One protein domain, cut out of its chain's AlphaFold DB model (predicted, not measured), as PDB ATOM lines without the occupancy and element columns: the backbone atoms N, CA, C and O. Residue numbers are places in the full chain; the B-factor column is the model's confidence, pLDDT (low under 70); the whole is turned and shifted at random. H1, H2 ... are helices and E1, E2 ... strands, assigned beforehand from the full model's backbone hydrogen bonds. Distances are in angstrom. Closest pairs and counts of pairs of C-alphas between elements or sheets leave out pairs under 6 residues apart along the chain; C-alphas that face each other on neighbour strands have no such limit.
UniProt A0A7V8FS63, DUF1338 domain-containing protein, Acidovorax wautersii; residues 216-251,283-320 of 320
ATOM      1  N   ARG A 216     137.247 125.245 102.980       98.62
ATOM      2  CA  ARG A 216     138.247 126.306 102.959       98.62
ATOM      3  C   ARG A 216     139.604 125.688 103.244       98.62
ATOM      4  O   ARG A 216     139.765 124.988 104.243       98.62
ATOM      5  N   TYR A 217     140.575 125.987 102.393       98.50
ATOM      6  CA  TYR A 217     141.917 125.428 102.485       98.50
ATOM      7  C   TYR A 217     142.896 126.470 103.026       98.50
ATOM      8  O   TYR A 217     142.913 127.616 102.571       98.50
ATOM      9  N   ALA A 218     143.721 126.075 103.995       97.94
ATOM     10  CA  ALA A 218     144.755 126.921 104.583       97.94
ATOM     11  C   ALA A 218     146.034 126.121 104.867       97.94
ATOM     12  O   ALA A 218     145.989 124.902 105.022       97.94
ATOM     13  N   VAL A 219     147.180 126.803 104.945       97.44
ATOM     14  CA  VAL A 219     148.426 126.172 105.405       97.44
ATOM     15  C   VAL A 219     148.261 125.816 106.880       97.44
ATOM     16  O   VAL A 219     147.945 126.689 107.686       97.44
ATOM     17  N   ARG A 220     148.459 124.540 107.210       97.31
ATOM     18  CA  ARG A 220     148.481 124.037 108.589       97.31
ATOM     19  C   ARG A 220     149.891 124.122 109.167       97.31
ATOM     20  O   ARG A 220     150.058 124.550 110.303       97.31
ATOM     21  N   ASP A 221     150.884 123.718 108.378       97.00
ATOM     22  CA  ASP A 221     152.295 123.695 108.762       97.00
ATOM     23  C   ASP A 221     153.140 124.329 107.650       97.00
ATOM     24  O   ASP A 221     153.252 123.796 106.543       97.00
ATOM     25  N   GLU A 222     153.729 125.490 107.948       95.44
ATOM     26  CA  GLU A 222     154.551 126.260 107.009       95.44
ATOM     27  C   GLU A 222     155.825 125.519 106.583       95.44
ATOM     28  O   GLU A 222     156.239 125.628 105.428       95.44
ATOM     29  N   ALA A 223     156.445 124.748 107.480       94.44
ATOM     30  CA  ALA A 223     157.669 124.017 107.168       94.44
ATOM     31  C   ALA A 223     157.368 122.846 106.229       94.44
ATOM     32  O   ALA A 223     158.049 122.680 105.213       94.44
ATOM     33  N   ALA A 224     156.313 122.082 106.524       93.62
ATOM     34  CA  ALA A 224     155.862 120.996 105.658       93.62
ATOM     35  C   ALA A 224     155.408 121.522 104.284       93.62
ATOM     36  O   ALA A 224     155.755 120.948 103.252       93.62
ATOM     37  N   PHE A 225     154.693 122.654 104.252       94.88
ATOM     38  CA  PHE A 225     154.247 123.289 103.011       94.88
ATOM     39  C   PHE A 225     155.418 123.775 102.145       94.88
ATOM     40  O   PHE A 225     155.460 123.486 100.948       94.88
ATOM     41  N   ALA A 226     156.401 124.459 102.739       92.69
ATOM     42  CA  ALA A 226     157.594 124.920 102.028       92.69
ATOM     43  C   ALA A 226     158.460 123.753 101.531       92.69
ATOM     44  O   ALA A 226     158.965 123.792 100.410       92.69
ATOM     45  N   GLN A 227     158.601 122.691 102.332       92.19
ATOM     46  CA  GLN A 227     159.327 121.490 101.923       92.19
ATOM     47  C   GLN A 227     158.657 120.809 100.725       92.19
ATOM     48  O   GLN A 227     159.350 120.388  99.798       92.19
ATOM     49  N   ALA A 228     157.325 120.712 100.721       91.19
ATOM     50  CA  ALA A 228     156.579 120.129  99.610       91.19
ATOM     51  C   ALA A 228     156.734 120.947  98.317       91.19
ATOM     52  O   ALA A 228     156.912 120.359  97.249       91.19
ATOM     53  N   ALA A 229     156.746 122.281  98.419       90.00
ATOM     54  CA  ALA A 229     157.022 123.170  97.290       90.00
ATOM     55  C   ALA A 229     158.452 122.987  96.754       90.00
ATOM     56  O   ALA A 229     158.647 122.703  95.572       90.00
ATOM     57  N   ALA A 230     159.455 123.036  97.634       89.56
ATOM     58  CA  ALA A 230     160.861 122.892  97.257       89.56
ATOM     59  C   ALA A 230     161.211 121.501  96.695       89.56
ATOM     60  O   ALA A 230     162.168 121.360  95.936       89.56
ATOM     61  N   ALA A 231     160.438 120.463  97.032       86.31
ATOM     62  CA  ALA A 231     160.637 119.102  96.532       86.31
ATOM     63  C   ALA A 231     160.339 118.938  95.025       86.31
ATOM     64  O   ALA A 231     160.446 117.822  94.509       86.31
ATOM     65  N   GLY A 232     159.936 120.006  94.322       74.69
ATOM     66  CA  GLY A 232     159.628 119.981  92.889       74.69
ATOM     67  C   GLY A 232     158.400 119.133  92.548       74.69
ATOM     68  O   GLY A 232     158.221 118.728  91.399       74.69
ATOM     69  N   GLN A 233     157.567 118.824  93.545       75.44
ATOM     70  CA  GLN A 233     156.304 118.126  93.349       75.44
ATOM     71  C   GLN A 233     155.305 119.115  92.739       75.44
ATOM     72  O   GLN A 233     155.209 120.261  93.175       75.44
ATOM     73  N   GLY A 234     154.582 118.694  91.697       85.81
ATOM     74  CA  GLY A 234     153.504 119.508  91.132       85.81
ATOM     75  C   GLY A 234     152.434 119.824  92.182       85.81
ATOM     76  O   GLY A 234     152.297 119.111  93.173       85.81
ATOM     77  N   TRP A 235     151.668 120.891  91.952       92.81
ATOM     78  CA  TRP A 235     150.559 121.275  92.827       92.81
ATOM     79  C   TRP A 235     149.520 120.148  92.939       92.81
ATOM     80  O   TRP A 235     148.876 119.798  91.948       92.81
ATOM     81  N   ASP A 236     149.342 119.620  94.150       94.38
ATOM     82  CA  ASP A 236     148.336 118.616  94.499       94.38
ATOM     83  C   ASP A 236     147.863 118.847  95.941       94.38
ATOM     84  O   ASP A 236     148.563 118.538  96.910       94.38
ATOM     85  N   VAL A 237     146.669 119.421  96.087       95.19
ATOM     86  CA  VAL A 237     146.115 119.763  97.403       95.19
ATOM     87  C   VAL A 237     145.804 118.525  98.248       95.19
ATOM     88  O   VAL A 237     145.958 118.590  99.466       95.19
ATOM     89  N   GLU A 238     145.442 117.390  97.638       95.06
ATOM     90  CA  GLU A 238     145.154 116.156  98.382       95.06
ATOM     91  C   GLU A 238     146.403 115.660  99.087       95.06
ATOM     92  O   GLU A 238     146.386 115.380 100.285       95.06
ATOM     93  N   ARG A 239     147.514 115.623  98.352       94.25
ATOM     94  CA  ARG A 239     148.801 115.202  98.888       94.25
ATOM     95  C   ARG A 239     149.284 116.130  99.999       94.25
ATOM     96  O   ARG A 239     149.816 115.659 101.001       94.25
ATOM     97  N   LEU A 240     149.087 117.440  99.847       95.88
ATOM     98  CA  LEU A 240     149.451 118.416 100.879       95.88
ATOM     99  C   LEU A 240     148.621 118.244 102.158       95.88
ATOM    100  O   LEU A 240     149.141 118.453 103.254       95.88
ATOM    101  N   ILE A 241     147.355 117.838 102.037       96.69
ATOM    102  CA  ILE A 241     146.512 117.489 103.187       96.69
ATOM    103  C   ILE A 241     147.004 116.197 103.843       96.69
ATOM    104  O   ILE A 241     147.176 116.162 105.059       96.69
ATOM    105  N   GLU A 242     147.293 115.154 103.058       94.69
ATOM    106  CA  GLU A 242     147.810 113.871 103.562       94.69
ATOM    107  C   GLU A 242     149.155 114.017 104.291       94.69
ATOM    108  O   GLU A 242     149.420 113.311 105.262       94.69
ATOM    109  N   GLN A 243     149.993 114.959 103.854       94.00
ATOM    110  CA  GLN A 243     151.266 115.302 104.496       94.00
ATOM    111  C   GLN A 243     151.108 116.200 105.735       94.00
ATOM    112  O   GLN A 243     152.099 116.490 106.403       94.00
ATOM    113  N   GLY A 244     149.897 116.677 106.036       95.69
ATOM    114  CA  GLY A 244     149.637 117.613 107.130       95.69
ATOM    115  C   GLY A 244     150.100 119.051 106.864       95.69
ATOM    116  O   GLY A 244     150.038 119.879 107.769       95.69
ATOM    117  N   ALA A 245     150.527 119.374 105.640       96.50
ATOM    118  CA  ALA A 245     150.941 120.722 105.252       96.50
ATOM    119  C   ALA A 245     149.744 121.672 105.077       96.50
ATOM    120  O   ALA A 245     149.840 122.866 105.364       96.50
ATOM    121  N   VAL A 246     148.604 121.148 104.618       97.94
ATOM    122  CA  VAL A 246     147.362 121.898 104.385       97.94
ATOM    123  C   VAL A 246     146.230 121.326 105.235       97.94
ATOM    124  O   VAL A 246     146.106 120.119 105.418       97.94
ATOM    125  N   GLU A 247     145.378 122.203 105.753       97.88
ATOM    126  CA  GLU A 247     144.110 121.849 106.385       97.88
ATOM    127  C   GLU A 247     142.944 122.236 105.476       97.88
ATOM    128  O   GLU A 247     142.909 123.341 104.933       97.88
ATOM    129  N   ALA A 248     141.971 121.332 105.351       98.31
ATOM    130  CA  ALA A 248     140.677 121.602 104.745       98.31
ATOM    131  C   ALA A 248     139.620 121.720 105.853       98.31
ATOM    132  O   ALA A 248     139.240 120.725 106.470       98.31
ATOM    133  N   SER A 249     139.151 122.939 106.108       98.12
ATOM    134  CA  SER A 249     138.095 123.220 107.088       98.12
ATOM    135  C   SER A 249     136.731 123.306 106.394       98.12
ATOM    136  O   SER A 249     136.629 123.997 105.382       98.12
ATOM    137  N   PRO A 250     135.672 122.648 106.897       98.38
ATOM    138  CA  PRO A 250     134.341 122.734 106.295       98.38
ATOM    139  C   PRO A 250     133.817 124.177 106.311       98.38
ATOM    140  O   PRO A 250     133.900 124.860 107.332       98.38
ATOM    141  N   ILE A 251     133.254 124.644 105.193       98.75
ATOM    142  CA  ILE A 251     132.584 125.949 105.131       98.75
ATOM    143  C   ILE A 251     131.196 125.812 105.760       98.75
ATOM    144  O   ILE A 251     130.420 124.947 105.364       98.75
ATOM    145  N   ARG A 283     109.671 132.998  91.304       86.56
ATOM    146  CA  ARG A 283     110.992 133.642  91.392       86.56
ATOM    147  C   ARG A 283     111.055 134.960  90.623       86.56
ATOM    148  O   ARG A 283     111.477 135.958  91.191       86.56
ATOM    149  N   ALA A 284     110.606 134.978  89.368       90.19
ATOM    150  CA  ALA A 284     110.655 136.191  88.549       90.19
ATOM    151  C   ALA A 284     109.827 137.333  89.167       90.19
ATOM    152  O   ALA A 284     110.283 138.471  89.225       90.19
ATOM    153  N   ALA A 285     108.634 137.020  89.686       93.06
ATOM    154  CA  ALA A 285     107.805 137.995  90.390       93.06
ATOM    155  C   ALA A 285     108.462 138.492  91.691       93.06
ATOM    156  O   ALA A 285     108.373 139.677  92.008       93.06
ATOM    157  N   PHE A 286     109.138 137.604  92.430       93.69
ATOM    158  CA  PHE A 286     109.876 137.963  93.640       93.69
ATOM    159  C   PHE A 286     111.053 138.901  93.342       93.69
ATOM    160  O   PHE A 286     111.151 139.956  93.958       93.69
ATOM    161  N   GLU A 287     111.902 138.569  92.366       95.38
ATOM    162  CA  GLU A 287     113.051 139.399  91.970       95.38
ATOM    163  C   GLU A 287     112.602 140.760  91.410       95.38
ATOM    164  O   GLU A 287     113.227 141.784  91.690       95.38
ATOM    165  N   GLN A 288     111.472 140.807  90.695       95.81
ATOM    166  CA  GLN A 288     110.869 142.067  90.255       95.81
ATOM    167  C   GLN A 288     110.430 142.942  91.440       95.81
ATOM    168  O   GLN A 288     110.646 144.151  91.409       95.81
ATOM    169  N   ALA A 289     109.811 142.355  92.468       96.06
ATOM    170  CA  ALA A 289     109.389 143.087  93.663       96.06
ATOM    171  C   ALA A 289     110.573 143.510  94.550       96.06
ATOM    172  O   ALA A 289     110.517 144.568  95.171       96.06
ATOM    173  N   LEU A 290     111.637 142.701  94.593       97.00
ATOM    174  CA  LEU A 290     112.885 142.999  95.299       97.00
ATOM    175  C   LEU A 290     113.695 144.110  94.609       97.00
ATOM    176  O   LEU A 290     114.441 144.823  95.270       97.00
ATOM    177  N   GLY A 291     113.561 144.250  93.286       97.62
ATOM    178  CA  GLY A 291     114.326 145.202  92.474       97.62
ATOM    179  C   GLY A 291     115.710 144.696  92.043       97.62
ATOM    180  O   GLY A 291     116.452 145.433  91.398       97.62
ATOM    181  N   ALA A 292     116.058 143.446  92.363       96.75
ATOM    182  CA  ALA A 292     117.338 142.819  92.042       96.75
ATOM    183  C   ALA A 292     117.207 141.282  91.974       96.75
ATOM    184  O   ALA A 292     116.306 140.714  92.600       96.75
ATOM    185  N   PRO A 293     118.096 140.581  91.240       95.75
ATOM    186  CA  PRO A 293     118.146 139.122  91.266       95.75
ATOM    187  C   PRO A 293     118.614 138.607  92.633       95.75
ATOM    188  O   PRO A 293     119.480 139.216  93.264       95.75
ATOM    189  N   VAL A 294     118.097 137.454  93.071       94.69
ATOM    190  CA  VAL A 294     118.638 136.792  94.269       94.69
ATOM    191  C   VAL A 294     119.989 136.158  93.955       94.69
ATOM    192  O   VAL A 294     120.201 135.623  92.861       94.69
ATOM    193  N   LEU A 295     120.910 136.217  94.914       95.31
ATOM    194  CA  LEU A 295     122.214 135.577  94.781       95.31
ATOM    195  C   LEU A 295     122.070 134.050  94.820       95.31
ATOM    196  O   LEU A 295     121.209 133.519  95.514       95.31
ATOM    197  N   ASP A 296     122.932 133.361  94.072       95.06
ATOM    198  CA  ASP A 296     123.087 131.905  94.127       95.06
ATOM    199  C   ASP A 296     124.066 131.551  95.256       95.06
ATOM    200  O   ASP A 296     125.260 131.879  95.195       95.06
ATOM    201  N   GLU A 297     123.548 130.908  96.299       95.00
ATOM    202  CA  GLU A 297     124.289 130.516  97.491       95.00
ATOM    203  C   GLU A 297     125.364 129.469  97.187       95.00
ATOM    204  O   GLU A 297     126.497 129.572  97.661       95.00
ATOM    205  N   ILE A 298     125.069 128.508  96.306       95.31
ATOM    206  CA  ILE A 298     126.030 127.479  95.894       95.31
ATOM    207  C   ILE A 298     127.199 128.142  95.166       95.31
ATOM    208  O   ILE A 298     128.359 127.801  95.410       95.31
ATOM    209  N   ALA A 299     126.922 129.135  94.319       97.88
ATOM    210  CA  ALA A 299     127.964 129.904  93.653       97.88
ATOM    211  C   ALA A 299     128.815 130.726  94.640       97.88
ATOM    212  O   ALA A 299     130.020 130.871  94.424       97.88
ATOM    213  N   LEU A 300     128.230 131.260  95.719       98.25
ATOM    214  CA  LEU A 300     128.961 131.967  96.782       98.25
ATOM    215  C   LEU A 300     129.924 131.035  97.536       98.25
ATOM    216  O   LEU A 300     131.100 131.376  97.714       98.25
ATOM    217  N   TYR A 301     129.471 129.839  97.917       98.56
ATOM    218  CA  TYR A 301     130.335 128.847  98.562       98.56
ATOM    219  C   TYR A 301     131.440 128.347  97.629       98.56
ATOM    220  O   TYR A 301     132.603 128.288  98.033       98.56
ATOM    221  N   ALA A 302     131.109 128.071  96.364       98.50
ATOM    222  CA  ALA A 302     132.083 127.649  95.360       98.50
ATOM    223  C   ALA A 302     133.168 128.710  95.129       98.50
ATOM    224  O   ALA A 302     134.350 128.377  95.026       98.50
ATOM    225  N   ARG A 303     132.795 130.001  95.092       98.44
ATOM    226  CA  ARG A 303     133.771 131.100  95.024       98.44
ATOM    227  C   ARG A 303     134.691 131.108  96.239       98.44
ATOM    228  O   ARG A 303     135.903 131.179  96.060       98.44
ATOM    229  N   THR A 304     134.131 130.973  97.438       98.25
ATOM    230  CA  THR A 304     134.894 130.952  98.696       98.25
ATOM    231  C   THR A 304     135.923 129.817  98.724       98.25
ATOM    232  O   THR A 304     137.092 130.032  99.056       98.25
ATOM    233  N   GLU A 305     135.514 128.608  98.336       98.62
ATOM    234  CA  GLU A 305     136.406 127.452  98.213       98.62
ATOM    235  C   GLU A 305     137.514 127.715  97.180       98.62
ATOM    236  O   GLU A 305     138.706 127.620  97.498       98.62
ATOM    237  N   ALA A 306     137.137 128.130  95.967       98.38
ATOM    238  CA  ALA A 306     138.068 128.381  94.871       98.38
ATOM    239  C   ALA A 306     139.065 129.511  95.175       98.38
ATOM    240  O   ALA A 306     140.212 129.464  94.733       98.38
ATOM    241  N   GLU A 307     138.659 130.547  95.908       98.50
ATOM    242  CA  GLU A 307     139.548 131.614  96.380       98.50
ATOM    243  C   GLU A 307     140.600 131.087  97.352       98.50
ATOM    244  O   GLU A 307     141.782 131.390  97.186       98.50
ATOM    245  N   SER A 308     140.200 130.245  98.309       98.44
ATOM    246  CA  SER A 308     141.139 129.648  99.263       98.44
ATOM    247  C   SER A 308     142.167 128.737  98.576       98.44
ATOM    248  O   SER A 308     143.365 128.839  98.843       98.44
ATOM    249  N   LEU A 309     141.733 127.936  97.595       97.81
ATOM    250  CA  LEU A 309     142.620 127.097  96.786       97.81
ATOM    251  C   LEU A 309     143.573 127.928  95.925       97.81
ATOM    252  O   LEU A 309     144.777 127.676  95.926       97.81
ATOM    253  N   ARG A 310     143.066 128.952  95.223       97.94
ATOM    254  CA  ARG A 310     143.899 129.851  94.403       97.94
ATOM    255  C   ARG A 310     144.945 130.584  95.238       97.94
ATOM    256  O   ARG A 310     146.080 130.750  94.780       97.94
ATOM    257  N   ALA A 311     144.589 131.009  96.450       96.94
ATOM    258  CA  ALA A 311     145.523 131.643  97.371       96.94
ATOM    259  C   ALA A 311     146.666 130.690  97.756       96.94
ATOM    260  O   ALA A 311     147.834 131.081  97.684       96.94
ATOM    261  N   LEU A 312     146.358 129.431  98.086       96.25
ATOM    262  CA  LEU A 312     147.385 128.429  98.382       96.25
ATOM    263  C   LEU A 312     148.235 128.078  97.160       96.25
ATOM    264  O   LEU A 312     149.457 128.036  97.276       96.25
ATOM    265  N   GLN A 313     147.625 127.895  95.990       95.81
ATOM    266  CA  GLN A 313     148.348 127.592  94.755       95.81
ATOM    267  C   GLN A 313     149.328 128.714  94.391       95.81
ATOM    268  O   GLN A 313     150.472 128.454  94.020       95.81
ATOM    269  N   SER A 314     148.911 129.971  94.568       94.81
ATOM    270  CA  SER A 314     149.774 131.138  94.362       94.81
ATOM    271  C   SER A 314     150.935 131.181  95.356       94.81
ATOM    272  O   SER A 314     152.043 131.559  94.982       94.81
ATOM    273  N   ARG A 315     150.706 130.799  96.620       94.19
ATOM    274  CA  ARG A 315     151.776 130.681  97.623       94.19
ATOM    275  C   ARG A 315     152.746 129.552  97.286       94.19
ATOM    276  O   ARG A 315     153.948 129.776  97.348       94.19
ATOM    277  N   PHE A 316     152.237 128.388  96.894       93.31
ATOM    278  CA  PHE A 316     153.046 127.228  96.523       93.31
ATOM    279  C   PHE A 316     153.960 127.549  95.336       93.31
ATOM    280  O   PHE A 316     155.159 127.324  95.409       93.31
ATOM    281  N   ALA A 317     153.422 128.186  94.290       91.06
ATOM    282  CA  ALA A 317     154.189 128.577  93.107       91.06
ATOM    283  C   ALA A 317     155.286 129.624  93.378       91.06
ATOM    284  O   ALA A 317     156.224 129.722  92.599       91.06
ATOM    285  N   ARG A 318     155.169 130.419  94.452       88.25
ATOM    286  CA  ARG A 318     156.205 131.382  94.877       88.25
ATOM    287  C   ARG A 318     157.297 130.754  95.748       88.25
ATOM    288  O   ARG A 318     158.299 131.413  95.999       88.25
ATOM    289  N   ALA A 319     157.055 129.556  96.278       78.19
ATOM    290  CA  ALA A 319     157.979 128.832  97.149       78.19
ATOM    291  C   ALA A 319     158.859 127.818  96.391       78.19
ATOM    292  O   ALA A 319     159.815 127.307  96.971       78.19
ATOM    293  N   VAL A 320     158.521 127.540  95.125       66.94
ATOM    294  CA  VAL A 320     159.361 126.839  94.137       66.94
ATOM    295  C   VAL A 320     160.384 127.814  93.564       66.94
ATOM    296  O   VAL A 320     161.559 127.411  93.426       66.94
TER     297      VAL A 320
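This is residues 216 to 251 and 283 to 320 of the 320 residues of the protein "DUF1338 domain-containing protein" of Acidovorax wautersii (UniProt A0A7V8FS63). One long helix, H4, makes much of the long axis; the small two-stranded sheet E1 E2 lies along one side of it, with E1 next to H4 residues 301 to 315, the short helix H1 sits at its last residues, 316 to 319, the short helix H2 packs on E2, and the short helix H3 lies far off beyond the other end of H4. E1 runs beside H4, and H1 crosses the last residues of H4. The printed part has 74 residues with four named helices and two named strands, in the order E1, H1, H2, E2, H3, H4; the sheet's order is E1 - E2, antiparallel, and the class is mostly helix. The whole is extended, a rod with a radius of gyration of the C-alphas of 17.8 A and spans of 56 by 21 by 15 A.

Strand E1, residues 216 to 219, and strand E2, residues 246 to 250, are antiparallel neighbours at 155 degrees; N 216 and O 249 are 2.8 A apart and N 218 and O 247 are 3.0 A apart, within hydrogen-bond range. E1 and helix H4, residues 297 to 319, have 11 pairs of C-alphas within 8 A, the closest those of Arg 216 and Glu 305, 5.2 A apart. Helix H1, residues 222 to 230, touches H4 with residues 316 to 319 of H4 alone; the closest C-alphas are those of Ala 229 and Phe 316, 5.7 A apart. Their lines stand at a steep tilt of 69 degrees, only just short of about perpendicular, and run the same way. Helix H2, residues 237 to 242, is close to H1 but not clearly touching it, with the closest C-alphas those of Phe 225 and Leu 240, 7.2 A apart. The closest C-alphas of H2 and E2 are those of Leu 240 and Val 246, 5.4 A apart. H2 and H4 are only just apart, at 8.1 A. Helix H3, residues 283 to 290, is apart from H4, H1, H2 and E1. In H1, H2, H3 and H4 every O i to N i+4 pair is within hydrogen-bond range.

E1 begins at C-alpha 216, (138.247, 126.306, 102.959). From first to last C-alpha, H1 measures 12.1 A and E2 13.2 A. H3 begins at C-alpha 283, (110.992, 133.642, 91.392), and measures 10.3 A. H4 measures 33.7 A and ends at C-alpha 319, (157.979, 128.832, 97.149).

The C-alphas of Ala 231 and Ala 289, the two farthest apart, are 56.7 A apart. Residues 252 to 282 are not printed, and C-alphas 251 and 283 are 26.7 A apart across the cut. Of the links that are printed whole, none is long. Residues 287 to 292, of which 287 to 290 belong to H3, and residues 295 to 300, of which 297 to 300 belong to H4, stand free. The mean pLDDT of the printed part is 94.1, and residue 320, the chain's last, is under 70.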